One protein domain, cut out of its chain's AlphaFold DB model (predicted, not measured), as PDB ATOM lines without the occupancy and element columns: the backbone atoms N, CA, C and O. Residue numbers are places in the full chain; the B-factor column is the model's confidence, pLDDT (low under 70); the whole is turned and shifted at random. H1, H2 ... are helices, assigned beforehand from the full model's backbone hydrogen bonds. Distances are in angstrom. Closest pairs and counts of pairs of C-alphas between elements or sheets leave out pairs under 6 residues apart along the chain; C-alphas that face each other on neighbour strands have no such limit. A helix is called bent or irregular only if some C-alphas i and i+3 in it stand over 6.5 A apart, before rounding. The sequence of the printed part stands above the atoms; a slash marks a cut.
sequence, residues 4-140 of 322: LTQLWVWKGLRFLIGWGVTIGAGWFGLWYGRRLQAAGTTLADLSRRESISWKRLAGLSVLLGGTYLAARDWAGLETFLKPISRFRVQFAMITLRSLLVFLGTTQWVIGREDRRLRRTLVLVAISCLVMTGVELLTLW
ATOM      1  N   LEU A   4     -41.655  67.522   4.113       75.81
ATOM      2  CA  LEU A   4     -41.172  66.311   3.454       75.81
ATOM      3  C   LEU A   4     -39.774  65.948   3.963       75.81
ATOM      4  O   LEU A   4     -39.529  64.789   4.298       75.81
ATOM      5  N   THR A   5     -38.875  66.924   4.082       80.81
ATOM      6  CA  THR A   5     -37.544  66.695   4.658       80.81
ATOM      7  C   THR A   5     -37.630  66.254   6.120       80.81
ATOM      8  O   THR A   5     -36.943  65.309   6.500       80.81
ATOM      9  N   GLN A   6     -38.503  66.853   6.938       77.94
ATOM     10  CA  GLN A   6     -38.715  66.398   8.321       77.94
ATOM     11  C   GLN A   6     -39.193  64.941   8.380       77.94
ATOM     12  O   GLN A   6     -38.654  64.150   9.158       77.94
ATOM     13  N   LEU A   7     -40.145  64.562   7.522       76.25
ATOM     14  CA  LEU A   7     -40.638  63.189   7.416       76.25
ATOM     15  C   LEU A   7     -39.512  62.209   7.045       76.25
ATOM     16  O   LEU A   7     -39.384  61.148   7.661       76.25
ATOM     17  N   TRP A   8     -38.661  62.570   6.080       81.62
ATOM     18  CA  TRP A   8     -37.493  61.767   5.707       81.62
ATOM     19  C   TRP A   8     -36.466  61.656   6.832       81.62
ATOM     20  O   TRP A   8     -35.939  60.567   7.047       81.62
ATOM     21  N   VAL A   9     -36.209  62.732   7.578       82.75
ATOM     22  CA  VAL A   9     -35.295  62.709   8.730       82.75
ATOM     23  C   VAL A   9     -35.804  61.746   9.799       82.75
ATOM     24  O   VAL A   9     -35.047  60.890  10.255       82.75
ATOM     25  N   TRP A  10     -37.088  61.814  10.155       78.50
ATOM     26  CA  TRP A  10     -37.670  60.909  11.149       78.50
ATOM     27  C   TRP A  10     -37.664  59.450  10.691       78.50
ATOM     28  O   TRP A  10     -37.278  58.562  11.457       78.50
ATOM     29  N   LYS A  11     -38.040  59.183   9.438       80.69
ATOM     30  CA  LYS A  11     -38.017  57.826   8.870       80.69
ATOM     31  C   LYS A  11     -36.595  57.281   8.738       80.69
ATOM     32  O   LYS A  11     -36.356  56.123   9.078       80.69
ATOM     33  N   GLY A  12     -35.649  58.121   8.325       82.94
ATOM     34  CA  GLY A  12     -34.226  57.797   8.259       82.94
ATOM     35  C   GLY A  12     -33.647  57.482   9.635       82.94
ATOM     36  O   GLY A  12     -32.996  56.456   9.801       82.94
ATOM     37  N   LEU A  13     -33.952  58.293  10.652       82.62
ATOM     38  CA  LEU A  13     -33.526  58.039  12.029       82.62
ATOM     39  C   LEU A  13     -34.065  56.697  12.548       82.62
ATOM     40  O   LEU A  13     -33.308  55.914  13.119       82.62
ATOM     41  N   ARG A  14     -35.346  56.393  12.301       78.62
ATOM     42  CA  ARG A  14     -35.949  55.096  12.665       78.62
ATOM     43  C   ARG A  14     -35.223  53.925  11.998       78.62
ATOM     44  O   ARG A  14     -34.884  52.954  12.672       78.62
ATOM     45  N   PHE A  15     -34.949  54.038  10.701       83.44
ATOM     46  CA  PHE A  15     -34.195  53.033   9.952       83.44
ATOM     47  C   PHE A  15     -32.789  52.822  10.538       83.44
ATOM     48  O   PHE A  15     -32.377  51.686  10.776       83.44
ATOM     49  N   LEU A  16     -32.075  53.909  10.848       85.88
ATOM     50  CA  LEU A  16     -30.738  53.851  11.447       85.88
ATOM     51  C   LEU A  16     -30.745  53.194  12.834       85.88
ATOM     52  O   LEU A  16     -29.872  52.374  13.114       85.88
ATOM     53  N   ILE A  17     -31.737  53.488  13.681       82.25
ATOM     54  CA  ILE A  17     -31.892  52.839  14.993       82.25
ATOM     55  C   ILE A  17     -32.083  51.325  14.824       82.25
ATOM     56  O   ILE A  17     -31.391  50.540  15.476       82.25
ATOM     57  N   GLY A  18     -32.970  50.899  13.917       81.81
ATOM     58  CA  GLY A  18     -33.204  49.477  13.636       81.81
ATOM     59  C   GLY A  18     -31.951  48.741  13.145       81.81
ATOM     60  O   GLY A  18     -31.696  47.591  13.526       81.81
ATOM     61  N   TRP A  19     -31.123  49.412  12.344       88.25
ATOM     62  CA  TRP A  19     -29.815  48.899  11.932       88.25
ATOM     63  C   TRP A  19     -28.795  48.872  13.066       88.25
ATOM     64  O   TRP A  19     -28.068  47.888  13.183       88.25
ATOM     65  N   GLY A  20     -28.777  49.880  13.939       84.75
ATOM     66  CA  GLY A  20     -27.939  49.891  15.139       84.75
ATOM     67  C   GLY A  20     -28.175  48.661  16.020       84.75
ATOM     68  O   GLY A  20     -27.217  47.994  16.412       84.75
ATOM     69  N   VAL A  21     -29.442  48.288  16.238       84.56
ATOM     70  CA  VAL A  21     -29.819  47.056  16.963       84.56
ATOM     71  C   VAL A  21     -29.304  45.805  16.244       84.56
ATOM     72  O   VAL A  21     -28.691  44.938  16.868       84.56
ATOM     73  N   THR A  22     -29.483  45.734  14.921       85.94
ATOM     74  CA  THR A  22     -29.035  44.593  14.103       85.94
ATOM     75  C   THR A  22     -27.506  44.429  14.141       85.94
ATOM     76  O   THR A  22     -26.994  43.319  14.296       85.94
ATOM     77  N   ILE A  23     -26.759  45.533  14.045       88.38
ATOM     78  CA  ILE A  23     -25.292  45.550  14.127       88.38
ATOM     79  C   ILE A  23     -24.830  45.131  15.526       88.38
ATOM     80  O   ILE A  23     -23.924  44.305  15.653       88.38
ATOM     81  N   GLY A  24     -25.476  45.648  16.575       84.31
ATOM     82  CA  GLY A  24     -25.224  45.242  17.960       84.31
ATOM     83  C   GLY A  24     -25.416  43.738  18.169       84.31
ATOM     84  O   GLY A  24     -24.556  43.084  18.761       84.31
ATOM     85  N   ALA A  25     -26.481  43.162  17.600       85.69
ATOM     86  CA  ALA A  25     -26.723  41.719  17.619       85.69
ATOM     87  C   ALA A  25     -25.604  40.932  16.909       85.69
ATOM     88  O   ALA A  25     -25.154  39.902  17.412       85.69
ATOM     89  N   GLY A  26     -25.084  41.450  15.792       87.38
ATOM     90  CA  GLY A  26     -23.924  40.881  15.103       87.38
ATOM     91  C   GLY A  26     -22.660  40.855  15.963       87.38
ATOM     92  O   GLY A  26     -22.036  39.797  16.085       87.38
ATOM     93  N   TRP A  27     -22.313  41.976  16.607       91.44
ATOM     94  CA  TRP A  27     -21.178  42.066  17.538       91.44
ATOM     95  C   TRP A  27     -21.320  41.114  18.722       91.44
ATOM     96  O   TRP A  27     -20.368  40.410  19.072       91.44
ATOM     97  N   PHE A  28     -22.517  41.052  19.303       86.94
ATOM     98  CA  PHE A  28     -22.810  40.132  20.394       86.94
ATOM     99  C   PHE A  28     -22.670  38.671  19.948       86.94
ATOM    100  O   PHE A  28     -22.078  37.864  20.665       86.94
ATOM    101  N   GLY A  29     -23.114  38.338  18.733       87.00
ATOM    102  CA  GLY A  29     -22.967  37.001  18.160       87.00
ATOM    103  C   GLY A  29     -21.512  36.610  17.904       87.00
ATOM    104  O   GLY A  29     -21.137  35.470  18.183       87.00
ATOM    105  N   LEU A  30     -20.660  37.551  17.477       91.06
ATOM    106  CA  LEU A  30     -19.213  37.330  17.355       91.06
ATOM    107  C   LEU A  30     -18.563  37.061  18.718       91.06
ATOM    108  O   LEU A  30     -17.787  36.114  18.861       91.06
ATOM    109  N   TRP A  31     -18.875  37.881  19.726       93.38
ATOM    110  CA  TRP A  31     -18.369  37.706  21.089       93.38
ATOM    111  C   TRP A  31     -18.803  36.363  21.688       93.38
ATOM    112  O   TRP A  31     -17.977  35.622  22.226       93.38
ATOM    113  N   TYR A  32     -20.084  36.018  21.538       88.69
ATOM    114  CA  TYR A  32     -20.646  34.772  22.044       88.69
ATOM    115  C   TYR A  32     -20.056  33.549  21.331       88.69
ATOM    116  O   TYR A  32     -19.661  32.584  21.986       88.69
ATOM    117  N   GLY A  33     -19.888  33.619  20.007       88.25
ATOM    118  CA  GLY A  33     -19.214  32.583  19.226       88.25
ATOM    119  C   GLY A  33     -17.780  32.327  19.695       88.25
ATOM    120  O   GLY A  33     -17.398  31.172  19.872       88.25
ATOM    121  N   ARG A  34     -17.002  33.381  19.993       92.75
ATOM    122  CA  ARG A  34     -15.632  33.239  20.534       92.75
ATOM    123  C   ARG A  34     -15.626  32.574  21.910       92.75
ATOM    124  O   ARG A  34     -14.759  31.752  22.181       92.75
ATOM    125  N   ARG A  35     -16.596  32.905  22.771       90.81
ATOM    126  CA  ARG A  35     -16.768  32.264  24.088       90.81
ATOM    127  C   ARG A  35     -17.073  30.771  23.958       90.81
ATOM    128  O   ARG A  35     -16.483  29.978  24.680       90.81
ATOM    129  N   LEU A  36     -17.957  30.393  23.034       88.12
ATOM    130  CA  LEU A  36     -18.273  28.989  22.753       88.12
ATOM    131  C   LEU A  36     -17.065  28.237  22.184       88.12
ATOM    132  O   LEU A  36     -16.752  27.143  22.647       88.12
ATOM    133  N   GLN A  37     -16.346  28.847  21.242       89.38
ATOM    134  CA  GLN A  37     -15.125  28.279  20.675       89.38
ATOM    135  C   GLN A  37     -14.039  28.071  21.742       89.38
ATOM    136  O   GLN A  37     -13.436  27.004  21.793       89.38
ATOM    137  N   ALA A  38     -13.827  29.046  22.635       91.56
ATOM    138  CA  ALA A  38     -12.887  28.929  23.755       91.56
ATOM    139  C   ALA A  38     -13.276  27.820  24.751       91.56
ATOM    140  O   ALA A  38     -12.410  27.246  25.403       91.56
ATOM    141  N   ALA A  39     -14.566  27.490  24.840       90.88
ATOM    142  CA  ALA A  39     -15.077  26.365  25.619       90.88
ATOM    143  C   ALA A  39     -15.022  25.019  24.865       90.88
ATOM    144  O   ALA A  39     -15.597  24.039  25.331       90.88
ATOM    145  N   GLY A  40     -14.393  24.964  23.684       91.62
ATOM    146  CA  GLY A  40     -14.291  23.752  22.865       91.62
ATOM    147  C   GLY A  40     -15.593  23.347  22.166       91.62
ATOM    148  O   GLY A  40     -15.686  22.233  21.664       91.62
ATOM    149  N   THR A  41     -16.604  24.224  22.123       87.94
ATOM    150  CA  THR A  41     -17.879  23.926  21.454       87.94
ATOM    151  C   THR A  41     -17.695  23.929  19.941       87.94
ATOM    152  O   THR A  41     -17.266  24.932  19.366       87.94
ATOM    153  N   THR A  42     -18.087  22.841  19.285       88.00
ATOM    154  CA  THR A  42     -18.079  22.720  17.823       88.00
ATOM    155  C   THR A  42     -19.469  22.948  17.222       88.00
ATOM    156  O   THR A  42     -20.493  22.952  17.912       88.00
ATOM    157  N   LEU A  43     -19.537  23.104  15.895       81.56
ATOM    158  CA  LEU A  43     -20.817  23.215  15.190       81.56
ATOM    159  C   LEU A  43     -21.658  21.928  15.333       81.56
ATOM    160  O   LEU A  43     -22.885  21.989  15.417       81.56
ATOM    161  N   ALA A  44     -20.991  20.770  15.402       83.81
ATOM    162  CA  ALA A  44     -21.640  19.482  15.613       83.81
ATOM    163  C   ALA A  44     -22.331  19.431  16.984       83.81
ATOM    164  O   ALA A  44     -23.469  18.969  17.067       83.81
ATOM    165  N   ASP A  45     -21.704  19.982  18.025       83.38
ATOM    166  CA  ASP A  45     -22.282  20.040  19.373       83.38
ATOM    167  C   ASP A  45     -23.536  20.915  19.416       83.38
ATOM    168  O   ASP A  45     -24.530  20.540  20.037       83.38
ATOM    169  N   LEU A  46     -23.542  22.039  18.691       75.94
ATOM    170  CA  LEU A  46     -24.722  22.903  18.574       75.94
ATOM    171  C   LEU A  46     -25.888  22.222  17.850       75.94
ATOM    172  O   LEU A  46     -27.042  22.460  18.196       75.94
ATOM    173  N   SER A  47     -25.593  21.376  16.860       72.62
ATOM    174  CA  SER A  47     -26.615  20.655  16.093       72.62
ATOM    175  C   SER A  47     -27.244  19.481  16.853       72.62
ATOM    176  O   SER A  47     -28.331  19.025  16.491       72.62
ATOM    177  N   ARG A  48     -26.605  18.992  17.928       78.62
ATOM    178  CA  ARG A  48     -27.184  17.946  18.779       78.62
ATOM    179  C   ARG A  48     -28.304  18.546  19.631       78.62
ATOM    180  O   ARG A  48     -28.086  19.472  20.410       78.62
ATOM    181  N   ARG A  49     -29.502  17.960  19.514       59.03
ATOM    182  CA  ARG A  49     -30.762  18.396  20.155       59.03
ATOM    183  C   ARG A  49     -30.675  18.546  21.685       59.03
ATOM    184  O   ARG A  49     -31.496  19.243  22.273       59.03
ATOM    185  N   GLU A  50     -29.685  17.925  22.324       60.03
ATOM    186  CA  GLU A  50     -29.494  17.944  23.779       60.03
ATOM    187  C   GLU A  50     -28.554  19.041  24.299       60.03
ATOM    188  O   GLU A  50     -28.472  19.235  25.515       60.03
ATOM    189  N   SER A  51     -27.869  19.794  23.428       60.28
ATOM    190  CA  SER A  51     -26.883  20.770  23.893       60.28
ATOM    191  C   SER A  51     -27.528  21.910  24.695       60.28
ATOM    192  O   SER A  51     -28.536  22.510  24.310       60.28
ATOM    193  N   ILE A  52     -26.913  22.239  25.837       59.41
ATOM    194  CA  ILE A  52     -27.305  23.357  26.715       59.41
ATOM    195  C   ILE A  52     -27.376  24.678  25.928       59.41
ATOM    196  O   ILE A  52     -28.212  25.535  26.216       59.41
ATOM    197  N   SER A  53     -26.544  24.825  24.900       59.47
ATOM    198  CA  SER A  53     -26.492  25.990  24.018       59.47
ATOM    199  C   SER A  53     -27.756  26.152  23.167       59.47
ATOM    200  O   SER A  53     -28.258  27.268  23.054       59.47
ATOM    201  N   TRP A  54     -28.336  25.065  22.639       59.88
ATOM    202  CA  TRP A  54     -29.603  25.143  21.901       59.88
ATOM    203  C   TRP A  54     -30.777  25.494  22.816       59.88
ATOM    204  O   TRP A  54     -31.609  26.326  22.464       59.88
ATOM    205  N   LYS A  55     -30.791  24.960  24.044       61.41
ATOM    206  CA  LYS A  55     -31.787  25.323  25.067       61.41
ATOM    207  C   LYS A  55     -31.683  26.799  25.474       61.41
ATOM    208  O   LYS A  55     -32.708  27.440  25.673       61.41
ATOM    209  N   ARG A  56     -30.469  27.364  25.543       67.31
ATOM    210  CA  ARG A  56     -30.238  28.798  25.811       67.31
ATOM    211  C   ARG A  56     -30.646  29.693  24.638       67.31
ATOM    212  O   ARG A  56     -31.245  30.735  24.871       67.31
ATOM    213  N   LEU A  57     -30.374  29.284  23.398       64.44
ATOM    214  CA  LEU A  57     -30.794  30.006  22.187       64.44
ATOM    215  C   LEU A  57     -32.314  29.974  21.988       64.44
ATOM    216  O   LEU A  57     -32.926  31.006  21.707       64.44
ATOM    217  N   ALA A  58     -32.937  28.812  22.196       63.25
ATOM    218  CA  ALA A  58     -34.386  28.673  22.224       63.25
ATOM    219  C   ALA A  58     -34.986  29.484  23.380       63.25
ATOM    220  O   ALA A  58     -35.939  30.223  23.167       63.25
ATOM    221  N   GLY A  59     -34.379  29.434  24.569       66.69
ATOM    222  CA  GLY A  59     -34.779  30.228  25.729       66.69
ATOM    223  C   GLY A  59     -34.714  31.732  25.474       66.69
ATOM    224  O   GLY A  59     -35.660  32.432  25.803       66.69
ATOM    225  N   LEU A  60     -33.660  32.233  24.821       69.19
ATOM    226  CA  LEU A  60     -33.547  33.644  24.440       69.19
ATOM    227  C   LEU A  60     -34.580  34.032  23.374       69.19
ATOM    228  O   LEU A  60     -35.172  35.101  23.460       69.19
ATOM    229  N   SER A  61     -34.842  33.154  22.404       62.31
ATOM    230  CA  SER A  61     -35.870  33.376  21.378       62.31
ATOM    231  C   SER A  61     -37.278  33.399  21.985       62.31
ATOM    232  O   SER A  61     -38.091  34.242  21.621       62.31
ATOM    233  N   VAL A  62     -37.550  32.524  22.959       64.88
ATOM    234  CA  VAL A  62     -38.790  32.507  23.749       64.88
ATOM    235  C   VAL A  62     -38.868  33.716  24.676       64.88
ATOM    236  O   VAL A  62     -39.946  34.265  24.838       64.88
ATOM    237  N   LEU A  63     -37.754  34.182  25.245       67.44
ATOM    238  CA  LEU A  63     -37.727  35.377  26.087       67.44
ATOM    239  C   LEU A  63     -38.010  36.634  25.261       67.44
ATOM    240  O   LEU A  63     -38.815  37.452  25.687       67.44
ATOM    241  N   LEU A  64     -37.399  36.771  24.078       69.75
ATOM    242  CA  LEU A  64     -37.616  37.887  23.147       69.75
ATOM    243  C   LEU A  64     -39.020  37.847  22.526       69.75
ATOM    244  O   LEU A  64     -39.706  38.864  22.470       69.75
ATOM    245  N   GLY A  65     -39.488  36.663  22.122       62.00
ATOM    246  CA  GLY A  65     -40.864  36.460  21.664       62.00
ATOM    247  C   GLY A  65     -41.885  36.683  22.781       62.00
ATOM    248  O   GLY A  65     -42.917  37.303  22.561       62.00
ATOM    249  N   GLY A  66     -41.574  36.249  23.999       59.69
ATOM    250  CA  GLY A  66     -42.394  36.416  25.194       59.69
ATOM    251  C   GLY A  66     -42.439  37.858  25.682       59.69
ATOM    252  O   GLY A  66     -43.506  38.321  26.053       59.69
ATOM    253  N   THR A  67     -41.337  38.610  25.609       59.22
ATOM    254  CA  THR A  67     -41.347  40.062  25.871       59.22
ATOM    255  C   THR A  67     -42.118  40.813  24.795       59.22
ATOM    256  O   THR A  67     -42.849  41.738  25.131       59.22
ATOM    257  N   TYR A  68     -42.048  40.393  23.529       63.41
ATOM    258  CA  TYR A  68     -42.900  40.937  22.469       63.41
ATOM    259  C   TYR A  68     -44.393  40.655  22.710       63.41
ATOM    260  O   TYR A  68     -45.214  41.560  22.578       63.41
ATOM    261  N   LEU A  69     -44.756  39.429  23.102       56.72
ATOM    262  CA  LEU A  69     -46.142  39.057  23.416       56.72
ATOM    263  C   LEU A  69     -46.645  39.716  24.714       56.72
ATOM    264  O   LEU A  69     -47.774  40.183  24.766       56.72
ATOM    265  N   ALA A  70     -45.801  39.843  25.736       54.47
ATOM    266  CA  ALA A  70     -46.142  40.558  26.964       54.47
ATOM    267  C   ALA A  70     -46.292  42.070  26.723       54.47
ATOM    268  O   ALA A  70     -47.187  42.699  27.278       54.47
ATOM    269  N   ALA A  71     -45.468  42.654  25.847       54.00
ATOM    270  CA  ALA A  71     -45.633  44.034  25.393       54.00
ATOM    271  C   ALA A  71     -46.875  44.215  24.501       54.00
ATOM    272  O   ALA A  71     -47.434  45.307  24.442       54.00
ATOM    273  N   ARG A  72     -47.324  43.157  23.813       51.12
ATOM    274  CA  ARG A  72     -48.526  43.165  22.970       51.12
ATOM    275  C   ARG A  72     -49.818  43.292  23.787       51.12
ATOM    276  O   ARG A  72     -50.709  43.982  23.307       51.12
ATOM    277  N   ASP A  73     -49.915  42.650  24.954       47.19
ATOM    278  CA  ASP A  73     -51.165  42.558  25.737       47.19
ATOM    279  C   ASP A  73     -51.225  43.535  26.935       47.19
ATOM    280  O   ASP A  73     -52.181  43.544  27.712       47.19
ATOM    281  N   TRP A  74     -50.215  44.392  27.109       53.88
ATOM    282  CA  TRP A  74     -50.205  45.383  28.182       53.88
ATOM    283  C   TRP A  74     -51.059  46.606  27.803       53.88
ATOM    284  O   TRP A  74     -50.630  47.478  27.052       53.88
ATOM    285  N   ALA A  75     -52.260  46.708  28.382       45.09
ATOM    286  CA  ALA A  75     -53.232  47.784  28.127       45.09
ATOM    287  C   ALA A  75     -52.697  49.218  28.362       45.09
ATOM    288  O   ALA A  75     -53.109  50.157  27.690       45.09
ATOM    289  N   GLY A  76     -51.740  49.407  29.280       48.94
ATOM    290  CA  GLY A  76     -51.067  50.702  29.485       48.94
ATOM    291  C   GLY A  76     -50.077  51.059  28.368       48.94
ATOM    292  O   GLY A  76     -49.798  52.234  28.132       48.94
ATOM    293  N   LEU A  77     -49.582  50.047  27.655       48.06
ATOM    294  CA  LEU A  77     -48.748  50.204  26.476       48.06
ATOM    295  C   LEU A  77     -49.605  50.522  25.245       48.06
ATOM    296  O   LEU A  77     -49.115  51.248  24.408       48.06
ATOM    297  N   GLU A  78     -50.868  50.098  25.115       42.03
ATOM    298  CA  GLU A  78     -51.705  50.450  23.945       42.03
ATOM    299  C   GLU A  78     -51.837  51.964  23.730       42.03
ATOM    300  O   GLU A  78     -51.742  52.437  22.601       42.03
ATOM    301  N   THR A  79     -51.962  52.756  24.794       48.41
ATOM    302  CA  THR A  79     -51.993  54.226  24.695       48.41
ATOM    303  C   THR A  79     -50.634  54.811  24.282       48.41
ATOM    304  O   THR A  79     -50.578  55.856  23.640       48.41
ATOM    305  N   PHE A  80     -49.534  54.119  24.600       46.09
ATOM    306  CA  PHE A  80     -48.156  54.494  24.250       46.09
ATOM    307  C   PHE A  80     -47.693  53.896  22.897       46.09
ATOM    308  O   PHE A  80     -46.798  54.429  22.244       46.09
ATOM    309  N   LEU A  81     -48.324  52.802  22.453       41.88
ATOM    310  CA  LEU A  81     -48.008  51.971  21.289       41.88
ATOM    311  C   LEU A  81     -49.104  51.996  20.204       41.88
ATOM    312  O   LEU A  81     -49.001  51.282  19.209       41.88
ATOM    313  N   LYS A  82     -50.159  52.799  20.323       42.69
ATOM    314  CA  LYS A  82     -51.110  53.024  19.220       42.69
ATOM    315  C   LYS A  82     -50.428  53.543  17.939       42.69
ATOM    316  O   LYS A  82     -50.649  52.947  16.877       42.69
ATOM    317  N   PRO A  83     -49.445  54.470  18.028       44.66
ATOM    318  CA  PRO A  83     -48.561  54.790  16.901       44.66
ATOM    319  C   PRO A  83     -47.741  53.582  16.402       44.66
ATOM    320  O   PRO A  83     -47.241  53.587  15.281       44.66
ATOM    321  N   ILE A  84     -47.606  52.534  17.224       44.53
ATOM    322  CA  ILE A  84     -46.775  51.334  17.041       44.53
ATOM    323  C   ILE A  84     -47.502  50.169  16.353       44.53
ATOM    324  O   ILE A  84     -46.861  49.186  15.989       44.53
ATOM    325  N   SER A  85     -48.784  50.286  16.002       44.81
ATOM    326  CA  SER A  85     -49.444  49.301  15.119       44.81
ATOM    327  C   SER A  85     -48.707  49.127  13.774       44.81
ATOM    328  O   SER A  85     -48.518  47.999  13.319       44.81
ATOM    329  N   ARG A  86     -48.149  50.211  13.211       52.38
ATOM    330  CA  ARG A  86     -47.198  50.186  12.074       52.38
ATOM    331  C   ARG A  86     -45.806  49.695  12.444       52.38
ATOM    332  O   ARG A  86     -45.135  49.035  11.653       52.38
ATOM    333  N   PHE A  87     -45.384  49.969  13.672       58.94
ATOM    334  CA  PHE A  87     -44.124  49.470  14.201       58.94
ATOM    335  C   PHE A  87     -44.179  47.968  14.492       58.94
ATOM    336  O   PHE A  87     -43.119  47.378  14.614       58.94
ATOM    337  N   ARG A  88     -45.341  47.300  14.558       65.31
ATOM    338  CA  ARG A  88     -45.396  45.841  14.763       65.31
ATOM    339  C   ARG A  88     -44.627  45.092  13.685       65.31
ATOM    340  O   ARG A  88     -43.841  44.207  14.010       65.31
ATOM    341  N   VAL A  89     -44.821  45.476  12.424       69.56
ATOM    342  CA  VAL A  89     -44.132  44.854  11.288       69.56
ATOM    343  C   VAL A  89     -42.660  45.253  11.289       69.56
ATOM    344  O   VAL A  89     -41.800  44.381  11.213       69.56
ATOM    345  N   GLN A  90     -42.349  46.541  11.462       75.06
ATOM    346  CA  GLN A  90     -40.960  47.011  11.481       75.06
ATOM    347  C   GLN A  90     -40.155  46.406  12.641       75.06
ATOM    348  O   GLN A  90     -39.052  45.911  12.440       75.06
ATOM    349  N   PHE A  91     -40.720  46.369  13.844       78.00
ATOM    350  CA  PHE A  91     -40.117  45.768  15.028       78.00
ATOM    351  C   PHE A  91     -39.949  44.255  14.874       78.00
ATOM    352  O   PHE A  91     -38.886  43.726  15.199       78.00
ATOM    353  N   ALA A  92     -40.954  43.553  14.338       79.19
ATOM    354  CA  ALA A  92     -40.835  42.130  14.030       79.19
ATOM    355  C   ALA A  92     -39.716  41.877  13.008       79.19
ATOM    356  O   ALA A  92     -38.902  40.975  13.208       79.19
ATOM    357  N   MET A  93     -39.611  42.710  11.965       81.19
ATOM    358  CA  MET A  93     -38.524  42.639  10.987       81.19
ATOM    359  C   MET A  93     -37.157  42.906  11.630       81.19
ATOM    360  O   MET A  93     -36.237  42.120  11.425       81.19
ATOM    361  N   ILE A  94     -37.016  43.953  12.448       82.81
ATOM    362  CA  ILE A  94     -35.769  44.258  13.168       82.81
ATOM    363  C   ILE A  94     -35.382  43.096  14.091       82.81
ATOM    364  O   ILE A  94     -34.220  42.693  14.107       82.81
ATOM    365  N   THR A  95     -36.343  42.523  14.818       82.56
ATOM    366  CA  THR A  95     -36.121  41.408  15.749       82.56
ATOM    367  C   THR A  95     -35.667  40.155  15.010       82.56
ATOM    368  O   THR A  95     -34.630  39.581  15.345       82.56
ATOM    369  N   LEU A  96     -36.398  39.755  13.966       83.44
ATOM    370  CA  LEU A  96     -36.061  38.590  13.152       83.44
ATOM    371  C   LEU A  96     -34.700  38.768  12.465       83.44
ATOM    372  O   LEU A  96     -33.864  37.869  12.524       83.44
ATOM    373  N   ARG A  97     -34.434  39.944  11.880       89.12
ATOM    374  CA  ARG A  97     -33.140  40.271  11.257       89.12
ATOM    375  C   ARG A  97     -32.000  40.195  12.275       89.12
ATOM    376  O   ARG A  97     -30.985  39.560  12.008       89.12
ATOM    377  N   SER A  98     -32.182  40.782  13.456       84.94
ATOM    378  CA  SER A  98     -31.188  40.755  14.538       84.94
ATOM    379  C   SER A  98     -30.894  39.331  15.012       84.94
ATOM    380  O   SER A  98     -29.730  38.982  15.201       84.94
ATOM    381  N   LEU A  99     -31.923  38.484  15.135       85.19
ATOM    382  CA  LEU A  99     -31.768  37.072  15.486       85.19
ATOM    383  C   LEU A  99     -30.973  36.307  14.419       85.19
ATOM    384  O   LEU A  99     -30.038  35.582  14.756       85.19
ATOM    385  N   LEU A 100     -31.309  36.489  13.139       85.88
ATOM    386  CA  LEU A 100     -30.605  35.845  12.028       85.88
ATOM    387  C   LEU A 100     -29.130  36.261  11.974       85.88
ATOM    388  O   LEU A 100     -28.258  35.404  11.829       85.88
ATOM    389  N   VAL A 101     -28.846  37.557  12.135       87.19
ATOM    390  CA  VAL A 101     -27.476  38.086  12.151       87.19
ATOM    391  C   VAL A 101     -26.697  37.548  13.350       87.19
ATOM    392  O   VAL A 101     -25.578  37.078  13.166       87.19
ATOM    393  N   PHE A 102     -27.285  37.549  14.548       87.81
ATOM    394  CA  PHE A 102     -26.664  36.990  15.750       87.81
ATOM    395  C   PHE A 102     -26.312  35.504  15.580       87.81
ATOM    396  O   PHE A 102     -25.165  35.108  15.793       87.81
ATOM    397  N   LEU A 103     -27.276  34.685  15.142       85.44
ATOM    398  CA  LEU A 103     -27.060  33.256  14.908       85.44
ATOM    399  C   LEU A 103     -25.990  33.028  13.836       85.44
ATOM    400  O   LEU A 103     -25.090  32.210  14.029       85.44
ATOM    401  N   GLY A 104     -26.053  33.781  12.736       87.00
ATOM    402  CA  GLY A 104     -25.083  33.701  11.653       87.00
ATOM    403  C   GLY A 104     -23.664  34.040  12.113       87.00
ATOM    404  O   GLY A 104     -22.736  33.264  11.878       87.00
ATOM    405  N   THR A 105     -23.465  35.152  12.824       87.25
ATOM    406  CA  THR A 105     -22.123  35.539  13.288       87.25
ATOM    407  C   THR A 105     -21.582  34.598  14.364       87.25
ATOM    408  O   THR A 105     -20.387  34.296  14.346       87.25
ATOM    409  N   THR A 106     -22.432  34.058  15.246       85.44
ATOM    410  CA  THR A 106     -22.037  32.995  16.188       85.44
ATOM    411  C   THR A 106     -21.575  31.742  15.449       85.44
ATOM    412  O   THR A 106     -20.492  31.227  15.734       85.44
ATOM    413  N   GLN A 107     -22.351  31.265  14.471       85.75
ATOM    414  CA  GLN A 107     -21.993  30.076  13.700       85.75
ATOM    415  C   GLN A 107     -20.712  30.290  12.880       85.75
ATOM    416  O   GLN A 107     -19.864  29.400  12.863       85.75
ATOM    417  N   TRP A 108     -20.529  31.469  12.265       89.50
ATOM    418  CA  TRP A 108     -19.319  31.843  11.513       89.50
ATOM    419  C   TRP A 108     -18.032  31.660  12.319       89.50
ATOM    420  O   TRP A 108     -17.056  31.117  11.802       89.50
ATOM    421  N   VAL A 109     -18.033  32.092  13.584       89.94
ATOM    422  CA  VAL A 109     -16.862  31.960  14.462       89.94
ATOM    423  C   VAL A 109     -16.566  30.491  14.776       89.94
ATOM    424  O   VAL A 109     -15.406  30.093  14.773       89.94
ATOM    425  N   ILE A 110     -17.604  29.684  15.000       87.75
ATOM    426  CA  ILE A 110     -17.471  28.289  15.446       87.75
ATOM    427  C   ILE A 110     -17.110  27.337  14.294       87.75
ATOM    428  O   ILE A 110     -16.370  26.381  14.505       87.75
ATOM    429  N   GLY A 111     -17.617  27.569  13.079       86.69
ATOM    430  CA  GLY A 111     -17.492  26.626  11.956       86.69
ATOM    431  C   GLY A 111     -16.795  27.176  10.716       86.69
ATOM    432  O   GLY A 111     -17.150  26.773   9.612       86.69
ATOM    433  N   ARG A 112     -15.834  28.097  10.870       81.94
ATOM    434  CA  ARG A 112     -15.214  28.896   9.789       81.94
ATOM    435  C   ARG A 112     -14.787  28.112   8.532       81.94
ATOM    436  O   ARG A 112     -14.779  28.673   7.438       81.94
ATOM    437  N   GLU A 113     -14.453  26.831   8.662       86.56
ATOM    438  CA  GLU A 113     -13.994  25.984   7.553       86.56
ATOM    439  C   GLU A 113     -15.132  25.262   6.802       86.56
ATOM    440  O   GLU A 113     -14.975  24.885   5.634       86.56
ATOM    441  N   ASP A 114     -16.322  25.148   7.399       86.94
ATOM    442  CA  ASP A 114     -17.441  24.383   6.850       86.94
ATOM    443  C   ASP A 114     -18.068  25.075   5.617       86.94
ATOM    444  O   ASP A 114     -18.476  26.243   5.625       86.94
ATOM    445  N   ARG A 115     -18.161  24.340   4.501       84.06
ATOM    446  CA  ARG A 115     -18.821  24.806   3.267       84.06
ATOM    447  C   ARG A 115     -20.337  24.955   3.433       84.06
ATOM    448  O   ARG A 115     -20.919  25.834   2.798       84.06
ATOM    449  N   ARG A 116     -20.981  24.122   4.255       80.19
ATOM    450  CA  ARG A 116     -22.423  24.209   4.542       80.19
ATOM    451  C   ARG A 116     -22.735  25.497   5.293       80.19
ATOM    452  O   ARG A 116     -23.652  26.209   4.901       80.19
ATOM    453  N   LEU A 117     -21.901  25.847   6.272       79.31
ATOM    454  CA  LEU A 117     -22.014  27.107   6.999       79.31
ATOM    455  C   LEU A 117     -21.925  28.321   6.069       79.31
ATOM    456  O   LEU A 117     -22.762  29.215   6.146       79.31
ATOM    457  N   ARG A 118     -20.953  28.335   5.148       81.94
ATOM    458  CA  ARG A 118     -20.826  29.415   4.154       81.94
ATOM    459  C   ARG A 118     -22.110  29.613   3.345       81.94
ATOM    460  O   ARG A 118     -22.530  30.750   3.160       81.94
ATOM    461  N   ARG A 119     -22.768  28.528   2.921       80.75
ATOM    462  CA  ARG A 119     -24.069  28.602   2.229       80.75
ATOM    463  C   ARG A 119     -25.164  29.180   3.131       80.75
ATOM    464  O   ARG A 119     -25.875  30.079   2.694       80.75
ATOM    465  N   THR A 120     -25.268  28.724   4.379       79.69
ATOM    466  CA  THR A 120     -26.246  29.254   5.346       79.69
ATOM    467  C   THR A 120     -26.072  30.755   5.569       79.69
ATOM    468  O   THR A 120     -27.052  31.491   5.575       79.69
ATOM    469  N   LEU A 121     -24.835  31.239   5.689       80.75
ATOM    470  CA  LEU A 121     -24.566  32.663   5.901       80.75
ATOM    471  C   LEU A 121     -24.900  33.520   4.686       80.75
ATOM    472  O   LEU A 121     -25.415  34.622   4.853       80.75
ATOM    473  N   VAL A 122     -24.676  33.007   3.473       79.38
ATOM    474  CA  VAL A 122     -25.145  33.667   2.246       79.38
ATOM    475  C   VAL A 122     -26.672  33.783   2.252       79.38
ATOM    476  O   VAL A 122     -27.194  34.859   1.982       79.38
ATOM    477  N   LEU A 123     -27.398  32.724   2.631       79.12
ATOM    478  CA  LEU A 123     -28.864  32.767   2.734       79.12
ATOM    479  C   LEU A 123     -29.349  33.748   3.812       79.12
ATOM    480  O   LEU A 123     -30.309  34.483   3.580       79.12
ATOM    481  N   VAL A 124     -28.674  33.806   4.964       80.94
ATOM    482  CA  VAL A 124     -28.949  34.799   6.017       80.94
ATOM    483  C   VAL A 124     -28.731  36.218   5.492       80.94
ATOM    484  O   VAL A 124     -29.596  37.071   5.684       80.94
ATOM    485  N   ALA A 125     -27.624  36.470   4.789       80.19
ATOM    486  CA  ALA A 125     -27.325  37.778   4.214       80.19
ATOM    487  C   ALA A 125     -28.369  38.200   3.167       80.19
ATOM    488  O   ALA A 125     -28.879  39.318   3.235       80.19
ATOM    489  N   ILE A 126     -28.751  37.294   2.256       83.56
ATOM    490  CA  ILE A 126     -29.823  37.530   1.275       83.56
ATOM    491  C   ILE A 126     -31.142  37.835   1.990       83.56
ATOM    492  O   ILE A 126     -31.807  38.810   1.654       83.56
ATOM    493  N   SER A 127     -31.499  37.057   3.014       83.81
ATOM    494  CA  SER A 127     -32.727  37.278   3.790       83.81
ATOM    495  C   SER A 127     -32.726  38.657   4.459       83.81
ATOM    496  O   SER A 127     -33.712  39.386   4.371       83.81
ATOM    497  N   CYS A 128     -31.603  39.065   5.059       83.56
ATOM    498  CA  CYS A 128     -31.453  40.395   5.659       83.56
ATOM    499  C   CYS A 128     -31.576  41.519   4.619       83.56
ATOM    500  O   CYS A 128     -32.179  42.555   4.908       83.56
ATOM    501  N   LEU A 129     -31.031  41.323   3.414       85.00
ATOM    502  CA  LEU A 129     -31.146  42.281   2.314       85.00
ATOM    503  C   LEU A 129     -32.600  42.421   1.850       85.00
ATOM    504  O   LEU A 129     -33.095  43.541   1.752       85.00
ATOM    505  N   VAL A 130     -33.304  41.305   1.638       86.06
ATOM    506  CA  VAL A 130     -34.726  41.300   1.258       86.06
ATOM    507  C   VAL A 130     -35.571  42.002   2.321       86.06
ATOM    508  O   VAL A 130     -36.350  42.892   1.987       86.06
ATOM    509  N   MET A 131     -35.376  41.676   3.602       83.88
ATOM    510  CA  MET A 131     -36.095  42.330   4.704       83.88
ATOM    511  C   MET A 131     -35.823  43.834   4.768       83.88
ATOM    512  O   MET A 131     -36.732  44.613   5.029       83.88
ATOM    513  N   THR A 132     -34.588  44.254   4.491       83.81
ATOM    514  CA  THR A 132     -34.234  45.678   4.407       83.81
ATOM    515  C   THR A 132     -34.923  46.350   3.224       83.81
ATOM    516  O   THR A 132     -35.429  47.457   3.373       83.81
ATOM    517  N   GLY A 133     -34.992  45.684   2.068       85.50
ATOM    518  CA  GLY A 133     -35.750  46.167   0.915       85.50
ATOM    519  C   GLY A 133     -37.226  46.374   1.253       85.50
ATOM    520  O   GLY A 133     -37.768  47.442   0.991       85.50
ATOM    521  N   VAL A 134     -37.854  45.400   1.919       83.88
ATOM    522  CA  VAL A 134     -39.243  45.516   2.397       83.88
ATOM    523  C   VAL A 134     -39.392  46.670   3.392       83.88
ATOM    524  O   VAL A 134     -40.306  47.474   3.248       83.88
ATOM    525  N   GLU A 135     -38.484  46.811   4.361       82.19
ATOM    526  CA  GLU A 135     -38.496  47.921   5.322       82.19
ATOM    527  C   GLU A 135     -38.428  49.284   4.615       82.19
ATOM    528  O   GLU A 135     -39.260  50.154   4.875       82.19
ATOM    529  N   LEU A 136     -37.507  49.451   3.662       83.38
ATOM    530  CA  LEU A 136     -37.385  50.673   2.866       83.38
ATOM    531  C   LEU A 136     -38.653  50.968   2.062       83.38
ATOM    532  O   LEU A 136     -39.090  52.116   2.034       83.38
ATOM    533  N   LEU A 137     -39.278  49.945   1.472       80.81
ATOM    534  CA  LEU A 137     -40.565  50.097   0.793       80.81
ATOM    535  C   LEU A 137     -41.655  50.539   1.775       80.81
ATOM    536  O   LEU A 137     -42.367  51.492   1.495       80.81
ATOM    537  N   THR A 138     -41.759  49.938   2.962       75.50
ATOM    538  CA  THR A 138     -42.779  50.347   3.950       75.50
ATOM    539  C   THR A 138     -42.571  51.760   4.495       75.50
ATOM    540  O   THR A 138     -43.538  52.438   4.845       75.50
ATOM    541  N   LEU A 139     -41.321  52.222   4.559       77.00
ATOM    542  CA  LEU A 139     -40.988  53.580   4.976       77.00
ATOM    543  C   LEU A 139     -41.135  54.586   3.834       77.00
ATOM    544  O   LEU A 139     -41.253  55.782   4.105       77.00
ATOM    545  N   TRP A 140     -41.178  54.143   2.579       80.50
ATOM    546  CA  TRP A 140     -41.268  55.035   1.434       80.50
ATOM    547  C   TRP A 140     -42.508  55.938   1.549       80.50
ATOM    548  O   TRP A 140     -43.631  55.450   1.724       80.50
TER     549      TRP A 140
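Overview. This is residues 4 to 140 of the 322 residues of an uncharacterized protein of Candidatus Riflebacteria bacterium (UniProt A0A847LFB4). Three long helices, H1, H5 and H6, make a lengthwise bundle with H5 in the middle, and a fourth long helix, H3, runs lengthwise past H5 with a wider gap between them. The short H2 sits at one end of this elongated body, and H4 turns crosswise at the other end, where residues 73 to 80 stick out. The printed part has 137 residues with six named helices, H1 to H6 in order along the chain, and no named strand; the class is all helix. It is only just loose, close to compact, with a radius of gyration of the C-alphas of 17.3 A, and the C-alphas span 51 by 33 by 19 A.

Arrangement. The longest helix is H1, residues 4 to 38. It touches H5, residues 87 to 110, with 46 pairs of C-alphas within 8 A; the closest C-alphas, those of Gly 33 and Thr 106, are 4.2 A apart. H1 and H5 run the same way at a shallow tilt of 29 degrees. H5 also touches H6, residues 115 to 139, and their closest C-alphas, those of Arg 97 and Cys 128, are 5.8 A apart. H5 and H6 form a helical hairpin, running opposite ways at a shallow tilt of 19 degrees. H1 and H6 are close but not clearly touching; their closest C-alphas, those of Lys 11 and Leu 139, are 6.5 A apart. H1, H5 and H6 are a bundle, three long helices side by side. H3, residues 52 to 72, is near H5, with 15 pairs of C-alphas within 10 A, and it is apart from both H1 and H6. H2, residues 43 to 47, only just touches H3, with 3 pairs of C-alphas within 8 A, and only at the corner by their link; H3 touches H2 with residues 53 to 54 alone, and the closest C-alphas, those of Leu 46 and Trp 54, are 6.3 A apart. H2 and H5 are close but not clearly touching, with the C-alphas of Leu 43 and Ile 110 closest at 6.1 A. H4, residues 75 to 85, is about perpendicular to H3, at 86 degrees. H3 and H4 are close but not clearly touching, with the C-alphas of Ala 71 and Leu 77 closest at 7.0 A. H4 and H5 meet only through their link. In H1, H2, H3, H5 and H6 every O i to N i+4 pair is within hydrogen-bond range; in H4 3 of 7 are, beside 5 of 8 O i to N i+3 pairs.

Along the chain. H1 begins at C-alpha 4, at (-41.172, 66.311, 3.454), and measures 51.1 A from first to last C-alpha, ending at C-alpha 38, at (-12.887, 28.929, 23.755). H6 measures 36.4 A and ends at C-alpha 139, at (-40.988, 53.580, 4.976). H5 measures 34.1 A and H3 29.3 A. H4 measures 13.6 A and is irregular, with C-alphas 80 and 83 7.4 A apart. H2 has five residues.

Size, cuts and confidence. The two C-alphas farthest apart are those of Leu 4 and Gly 40, at 54.0 A, while those of Leu 4 and Trp 140, the first and last printed, are 11.5 A apart. The printed part has no cut, and the five links between the helices are tight. Residues 73 to 80, of which 75 to 80 belong to H4, stand free. The mean pLDDT of the printed part is 75.8; residues 49 to 89 are under 70, and H4 has a mean of 45.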